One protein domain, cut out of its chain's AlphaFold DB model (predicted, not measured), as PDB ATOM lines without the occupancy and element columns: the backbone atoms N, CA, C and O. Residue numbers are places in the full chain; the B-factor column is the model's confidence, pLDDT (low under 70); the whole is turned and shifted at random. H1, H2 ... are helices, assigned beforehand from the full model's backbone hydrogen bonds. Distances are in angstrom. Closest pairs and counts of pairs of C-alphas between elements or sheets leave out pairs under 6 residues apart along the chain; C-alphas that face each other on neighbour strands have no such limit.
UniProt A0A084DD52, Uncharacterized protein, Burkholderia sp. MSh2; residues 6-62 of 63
ATOM      1  N   ASP A   6     228.809 137.255 158.430       97.25
ATOM      2  CA  ASP A   6     228.797 137.279 159.898       97.25
ATOM      3  C   ASP A   6     229.044 135.884 160.504       97.25
ATOM      4  O   ASP A   6     229.761 135.735 161.498       97.25
ATOM      5  N   VAL A   7     228.508 134.836 159.869       97.25
ATOM      6  CA  VAL A   7     228.743 133.440 160.257       97.25
ATOM      7  C   VAL A   7     230.189 133.037 159.966       97.25
ATOM      8  O   VAL A   7     230.806 132.352 160.788       97.25
ATOM      9  N   LEU A   8     230.744 133.462 158.826       96.69
ATOM     10  CA  LEU A   8     232.139 133.198 158.466       96.69
ATOM     11  C   LEU A   8     233.110 133.867 159.446       96.69
ATOM     12  O   LEU A   8     233.997 133.189 159.959       96.69
ATOM     13  N   GLU A   9     232.911 135.148 159.759       97.06
ATOM     14  CA  GLU A   9     233.733 135.891 160.723       97.06
ATOM     15  C   GLU A   9     233.610 135.298 162.137       97.06
ATOM     16  O   GLU A   9     234.606 135.145 162.842       97.06
ATOM     17  N   ARG A  10     232.411 134.866 162.556       96.12
ATOM     18  CA  ARG A  10     232.235 134.165 163.841       96.12
ATOM     19  C   ARG A  10     233.028 132.856 163.895       96.12
ATOM     20  O   ARG A  10     233.673 132.590 164.904       96.12
ATOM     21  N   ARG A  11     232.997 132.049 162.830       95.56
ATOM     22  CA  ARG A  11     233.759 130.788 162.743       95.56
ATOM     23  C   ARG A  11     235.265 131.035 162.683       95.56
ATOM     24  O   ARG A  11     236.021 130.299 163.309       95.56
ATOM     25  N   GLU A  12     235.702 132.065 161.966       97.00
ATOM     26  CA  GLU A  12     237.105 132.483 161.918       97.00
ATOM     27  C   GLU A  12     237.660 132.786 163.310       97.00
ATOM     28  O   GLU A  12     238.699 132.242 163.660       97.00
ATOM     29  N   ARG A  13     236.937 133.548 164.141       95.38
ATOM     30  CA  ARG A  13     237.380 133.866 165.513       95.38
ATOM     31  C   ARG A  13     237.600 132.636 166.394       95.38
ATOM     32  O   ARG A  13     238.380 132.689 167.335       95.38
ATOM     33  N   THR A  14     236.919 131.525 166.107       95.25
ATOM     34  CA  THR A  14     237.092 130.265 166.855       95.25
ATOM     35  C   THR A  14     238.292 129.438 166.389       95.25
ATOM     36  O   THR A  14     238.567 128.383 166.960       95.25
ATOM     37  N   ARG A  15     239.003 129.883 165.346       95.12
ATOM     38  CA  ARG A  15     240.102 129.149 164.721       95.12
ATOM     39  C   ARG A  15     241.457 129.781 165.053       95.12
ATOM     40  O   ARG A  15     241.754 130.855 164.538       95.12
ATOM     41  N   PRO A  16     242.314 129.109 165.842       92.00
ATOM     42  CA  PRO A  16     243.602 129.672 166.254       92.00
ATOM     43  C   PRO A  16     244.596 129.804 165.092       92.00
ATOM     44  O   PRO A  16     245.546 130.573 165.176       92.00
ATOM     45  N   ASP A  17     244.380 129.065 164.002       94.06
ATOM     46  CA  ASP A  17     245.210 129.094 162.798       94.06
ATOM     47  C   ASP A  17     244.857 130.244 161.842       94.06
ATOM     48  O   ASP A  17     245.454 130.359 160.769       94.06
ATOM     49  N   ARG A  18     243.877 131.090 162.190       91.75
ATOM     50  CA  ARG A  18     243.402 132.169 161.324       91.75
ATOM     51  C   ARG A  18     243.530 133.545 161.972       91.75
ATOM     52  O   ARG A  18     242.985 133.798 163.034       91.75
ATOM     53  N   GLY A  19     244.210 134.452 161.272       91.06
ATOM     54  CA  GLY A  19     244.131 135.893 161.507       91.06
ATOM     55  C   GLY A  19     242.756 136.472 161.155       91.06
ATOM     56  O   GLY A  19     242.104 136.025 160.209       91.06
ATOM     57  N   GLU A  20     242.341 137.477 161.924       92.25
ATOM     58  CA  GLU A  20     241.068 138.183 161.758       92.25
ATOM     59  C   GLU A  20     240.990 138.915 160.407       92.25
ATOM     60  O   GLU A  20     241.955 139.534 159.951       92.25
ATOM     61  N   GLY A  21     239.827 138.846 159.758       94.44
ATOM     62  CA  GLY A  21     239.541 139.523 158.493       94.44
ATOM     63  C   GLY A  21     239.800 138.682 157.238       94.44
ATOM     64  O   GLY A  21     239.478 139.133 156.135       94.44
ATOM     65  N   MET A  22     240.302 137.450 157.364       94.25
ATOM     66  CA  MET A  22     240.485 136.551 156.216       94.25
ATOM     67  C   MET A  22     239.157 136.116 155.582       94.25
ATOM     68  O   MET A  22     239.071 135.972 154.363       94.25
ATOM     69  N   ALA A  23     238.109 135.925 156.378       95.31
ATOM     70  CA  ALA A  23     236.763 135.640 155.898       95.31
ATOM     71  C   ALA A  23     236.254 136.779 155.007       95.31
ATOM     72  O   ALA A  23     235.744 136.537 153.914       95.31
ATOM     73  N   ARG A  24     236.453 138.024 155.450       95.44
ATOM     74  CA  ARG A  24     236.044 139.226 154.722       95.44
ATOM     75  C   ARG A  24     236.825 139.422 153.429       95.44
ATOM     76  O   ARG A  24     236.218 139.774 152.426       95.44
ATOM     77  N   SER A  25     238.137 139.175 153.429       94.06
ATOM     78  CA  SER A  25     238.954 139.327 152.216       94.06
ATOM     79  C   SER A  25     238.581 138.330 151.114       94.06
ATOM     80  O   SER A  25     238.756 138.622 149.932       94.06
ATOM     81  N   GLN A  26     238.036 137.169 151.487       92.94
ATOM     82  CA  GLN A  26     237.587 136.142 150.544       92.94
ATOM     83  C   GLN A  26     236.122 136.309 150.124       92.94
ATOM     84  O   GLN A  26     235.747 135.913 149.017       92.94
ATOM     85  N   PHE A  27     235.277 136.876 150.987       94.81
ATOM     86  CA  PHE A  27     233.841 136.982 150.750       94.81
ATOM     87  C   PHE A  27     233.523 137.835 149.515       94.81
ATOM     88  O   PHE A  27     233.876 139.008 149.438       94.81
ATOM     89  N   GLY A  28     232.846 137.231 148.534       89.38
ATOM     90  CA  GLY A  28     232.485 137.899 147.280       89.38
ATOM     91  C   GLY A  28     233.667 138.199 146.351       89.38
ATOM     92  O   GLY A  28     233.472 138.834 145.317       89.38
ATOM     93  N   HIS A  29     234.884 137.749 146.676       92.94
ATOM     94  CA  HIS A  29     236.049 138.035 145.850       92.94
ATOM     95  C   HIS A  29     235.980 137.250 144.519       92.94
ATOM     96  O   HIS A  29     235.779 136.027 144.534       92.94
ATOM     97  N   PRO A  30     236.193 137.896 143.350       92.62
ATOM     98  CA  PRO A  30     236.028 137.263 142.037       92.62
ATOM     99  C   PRO A  30     236.863 135.995 141.833       92.62
ATOM    100  O   PRO A  30     236.413 135.062 141.177       92.62
ATOM    101  N   ALA A  31     238.048 135.912 142.450       91.31
ATOM    102  CA  ALA A  31     238.906 134.721 142.374       91.31
ATOM    103  C   ALA A  31     238.238 133.429 142.891       91.31
ATOM    104  O   ALA A  31     238.615 132.335 142.465       91.31
ATOM    105  N   TYR A  32     237.242 133.546 143.778       85.50
ATOM    106  CA  TYR A  32     236.475 132.416 144.317       85.50
ATOM    107  C   TYR A  32     235.104 132.254 143.652       85.50
ATOM    108  O   TYR A  32     234.335 131.364 144.014       85.50
ATOM    109  N   THR A  33     234.790 133.091 142.661       87.25
ATOM    110  CA  THR A  33     233.558 132.984 141.881       87.25
ATOM    111  C   THR A  33     233.795 132.031 140.720       87.25
ATOM    112  O   THR A  33     234.560 132.324 139.803       87.25
ATOM    113  N   ARG A  34     233.146 130.867 140.755       89.69
ATOM    114  CA  ARG A  34     233.174 129.888 139.664       89.69
ATOM    115  C   ARG A  34     231.786 129.294 139.442       89.69
ATOM    116  O   ARG A  34     231.028 129.169 140.406       89.69
ATOM    117  N   PRO A  35     231.447 128.919 138.198       91.94
ATOM    118  CA  PRO A  35     230.250 128.137 137.946       91.94
ATOM    119  C   PRO A  35     230.430 126.744 138.558       91.94
ATOM    120  O   PRO A  35     231.413 126.056 138.286       91.94
ATOM    121  N   TYR A  36     229.480 126.339 139.394       92.50
ATOM    122  CA  TYR A  36     229.421 125.007 139.989       92.50
ATOM    123  C   TYR A  36     228.077 124.364 139.642       92.50
ATOM    124  O   TYR A  36     227.063 125.056 139.604       92.50
ATOM    125  N   ALA A  37     228.061 123.044 139.442       95.06
ATOM    126  CA  ALA A  37     226.836 122.282 139.172       95.06
ATOM    127  C   ALA A  37     225.842 122.287 140.351       95.06
ATOM    128  O   ALA A  37     224.650 122.060 140.171       95.06
ATOM    129  N   MET A  38     226.328 122.583 141.560       94.88
ATOM    130  CA  MET A  38     225.511 122.725 142.759       94.88
ATOM    131  C   MET A  38     226.088 123.776 143.713       94.88
ATOM    132  O   MET A  38     227.288 124.067 143.708       94.88
ATOM    133  N   CYS A  39     225.240 124.308 144.591       94.19
ATOM    134  CA  CYS A  39     225.648 125.183 145.684       94.19
ATOM    135  C   CYS A  39     225.147 124.634 147.024       94.19
ATOM    136  O   CYS A  39     224.010 124.189 147.131       94.19
ATOM    137  N   ILE A  40     226.003 124.684 148.046       95.50
ATOM    138  CA  ILE A  40     225.666 124.312 149.423       95.50
ATOM    139  C   ILE A  40     225.847 125.530 150.311       95.50
ATOM    140  O   ILE A  40     226.938 126.108 150.329       95.50
ATOM    141  N   ASP A  41     224.795 125.870 151.055       95.75
ATOM    142  CA  ASP A  41     224.850 126.849 152.133       95.75
ATOM    143  C   ASP A  41     225.287 126.181 153.437       95.75
ATOM    144  O   ASP A  41     224.522 125.480 154.104       95.75
ATOM    145  N   THR A  42     226.533 126.433 153.817       96.81
ATOM    146  CA  THR A  42     227.133 125.839 155.019       96.81
ATOM    147  C   THR A  42     226.796 126.552 156.312       96.81
ATOM    148  O   THR A  42     227.272 126.145 157.373       96.81
ATOM    149  N   SER A  43     225.982 127.602 156.273       96.75
ATOM    150  CA  SER A  43     225.351 128.126 157.484       96.75
ATOM    151  C   SER A  43     224.179 127.258 157.948       96.75
ATOM    152  O   SER A  43     223.837 127.283 159.126       96.75
ATOM    153  N   THR A  44     223.623 126.437 157.048       96.31
ATOM    154  CA  THR A  44     222.404 125.643 157.280       96.31
ATOM    155  C   THR A  44     222.650 124.149 157.487       96.31
ATOM    156  O   THR A  44     221.699 123.388 157.658       96.31
ATOM    157  N   CYS A  45     223.903 123.696 157.427       95.62
ATOM    158  CA  CYS A  45     224.232 122.279 157.535       95.62
ATOM    159  C   CYS A  45     225.563 122.049 158.253       95.62
ATOM    160  O   CYS A  45     226.428 122.928 158.303       95.62
ATOM    161  N   THR A  46     225.736 120.836 158.773       96.50
ATOM    162  CA  THR A  46     227.041 120.337 159.218       96.50
ATOM    163  C   THR A  46     227.917 119.977 158.008       96.50
ATOM    164  O   THR A  46     227.410 119.855 156.882       96.50
ATOM    165  N   PRO A  47     229.236 119.798 158.197       96.81
ATOM    166  CA  PRO A  47     230.111 119.274 157.150       96.81
ATOM    167  C   PRO A  47     229.648 117.919 156.592       96.81
ATOM    168  O   PRO A  47     229.619 117.735 155.374       96.81
ATOM    169  N   GLU A  48     229.227 116.997 157.458       98.38
ATOM    170  CA  GLU A  48     228.777 115.650 157.089       98.38
ATOM    171  C   GLU A  48     227.492 115.701 156.255       98.38
ATOM    172  O   GLU A  48     227.357 114.993 155.255       98.38
ATOM    173  N   ASP A  49     226.557 116.579 156.619       97.94
ATOM    174  CA  ASP A  49     225.325 116.813 155.861       97.94
ATOM    175  C   ASP A  49     225.627 117.389 154.479       97.94
ATOM    176  O   ASP A  49     225.052 116.953 153.478       97.94
ATOM    177  N   GLY A  50     226.561 118.342 154.413       97.38
ATOM    178  CA  GLY A  50     227.056 118.891 153.156       97.38
ATOM    179  C   GLY A  50     227.629 117.798 152.255       97.38
ATOM    180  O   GLY A  50     227.221 117.683 151.101       97.38
ATOM    181  N   ALA A  51     228.503 116.942 152.789       97.88
ATOM    182  CA  ALA A  51     229.100 115.833 152.045       97.88
ATOM    183  C   ALA A  51     228.046 114.851 151.507       97.88
ATOM    184  O   ALA A  51     228.105 114.459 150.340       97.88
ATOM    185  N   ARG A  52     227.033 114.506 152.315       97.94
ATOM    186  CA  ARG A  52     225.919 113.649 151.874       97.94
ATOM    187  C   ARG A  52     225.124 114.274 150.728       97.94
ATOM    188  O   ARG A  52     224.797 113.573 149.774       97.94
ATOM    189  N   ARG A  53     224.865 115.586 150.770       97.62
ATOM    190  CA  ARG A  53     224.188 116.306 149.673       97.62
ATOM    191  C   ARG A  53     225.012 116.300 148.386       97.62
ATOM    192  O   ARG A  53     224.445 116.092 147.318       97.62
ATOM    193  N   ILE A  54     226.333 116.490 148.479       97.06
ATOM    194  CA  ILE A  54     227.233 116.385 147.315       97.06
ATOM    195  C   ILE A  54     227.141 114.986 146.714       97.06
ATOM    196  O   ILE A  54     226.985 114.846 145.504       97.06
ATOM    197  N   ARG A  55     227.203 113.950 147.557       97.94
ATOM    198  CA  ARG A  55     227.159 112.571 147.077       97.94
ATOM    199  C   ARG A  55     225.848 112.253 146.358       97.94
ATOM    200  O   ARG A  55     225.892 111.738 145.248       97.94
ATOM    201  N   ALA A  56     224.718 112.637 146.947       97.31
ATOM    202  CA  ALA A  56     223.405 112.452 146.336       97.31
ATOM    203  C   ALA A  56     223.283 113.164 144.975       97.31
ATOM    204  O   ALA A  56     222.726 112.603 144.040       97.31
ATOM    205  N   HIS A  57     223.843 114.373 144.841       96.94
ATOM    206  CA  HIS A  57     223.859 115.091 143.564       96.94
ATOM    207  C   HIS A  57     224.664 114.352 142.487       96.94
ATOM    208  O   HIS A  57     224.222 114.282 141.346       96.94
ATOM    209  N   ILE A  58     225.821 113.784 142.845       97.38
ATOM    210  CA  ILE A  58     226.645 112.998 141.915       97.38
ATOM    211  C   ILE A  58     225.908 111.730 141.479       97.38
ATOM    212  O   ILE A  58     225.900 111.419 140.293       97.38
ATOM    213  N   ASP A  59     225.307 110.997 142.418       97.88
ATOM    214  CA  ASP A  59     224.616 109.745 142.102       97.88
ATOM    215  C   ASP A  59     223.400 110.004 141.182       97.88
ATOM    216  O   ASP A  59     223.245 109.302 140.187       97.88
ATOM    217  N   ALA A  60     222.640 111.085 141.407       96.44
ATOM    218  CA  ALA A  60     221.507 111.485 140.559       96.44
ATOM    219  C   ALA A  60     221.888 111.917 139.126       96.44
ATOM    220  O   ALA A  60     221.019 112.012 138.269       96.44
ATOM    221  N   GLN A  61     223.162 112.217 138.857       92.88
ATOM    222  CA  GLN A  61     223.651 112.526 137.504       92.88
ATOM    223  C   GLN A  61     224.136 111.290 136.737       92.88
ATOM    224  O   GLN A  61     224.522 111.407 135.574       92.88
ATOM    225  N   ARG A  62     224.196 110.126 137.395       88.31
ATOM    226  CA  ARG A  62     224.643 108.861 136.792       88.31
ATOM    227  C   ARG A  62     223.486 107.975 136.331       88.31
ATOM    228  O   ARG A  62     223.758 106.983 135.657       88.31
TER     229      ARG A  62
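What this domain is: This is residues 6 to 62 of the 63 residues of an uncharacterized protein of Burkholderia sp. MSh2 (UniProt A0A084DD52). Look for two helical ends held apart by a long open loop: the short helices H1 and H2 meet at one end, and the longest helix, H3, is alone at the other. The link between them, residues 27 to 46, bears no named element, and within it residues 28 to 36 stand free. The printed part has 57 residues with three named helices, in the order H1, H2, H3, and no named strand; its class is all helix, though under half of the residues, 27 of 57, are in named elements. The whole is loose, with a radius of gyration of the C-alphas of 14.1 A, and elongated, spanning 42 by 25 by 18 A.

How they stand to each other: Begin with H1, residues 6 to 13, which touches H2, residues 22 to 26. Their closest C-alphas, those of Glu 9 and Ala 23, are 5.7 A apart. H3, residues 47 to 60, touches no helix: it is apart from H1 and apart from H2. In H1, H2 and H3, every O i to N i+4 pair is within hydrogen-bond range.

Where its parts are: Find C-alpha 6 at (228.797, 137.279, 159.898); from there H1 runs 10.8 A to C-alpha 13. Go on to C-alpha 22 at (240.485, 136.551, 156.216), where the five residues of H2 begin; H2 measures 6.4 A. H3 begins at C-alpha 47 and runs 20.2 A to C-alpha 60 at (221.507, 111.485, 140.559).

The domain as a whole: The C-alphas farthest apart, those of Glu 20 and Arg 62, are 41.9 A apart. The link from H1 to H2 is short, with 8 residues, of which 14 to 19 stand free; the link from H2 to H3 is long, with 20. The printed part has no cut. Its mean pLDDT is 94.8, and no printed residue is under 70.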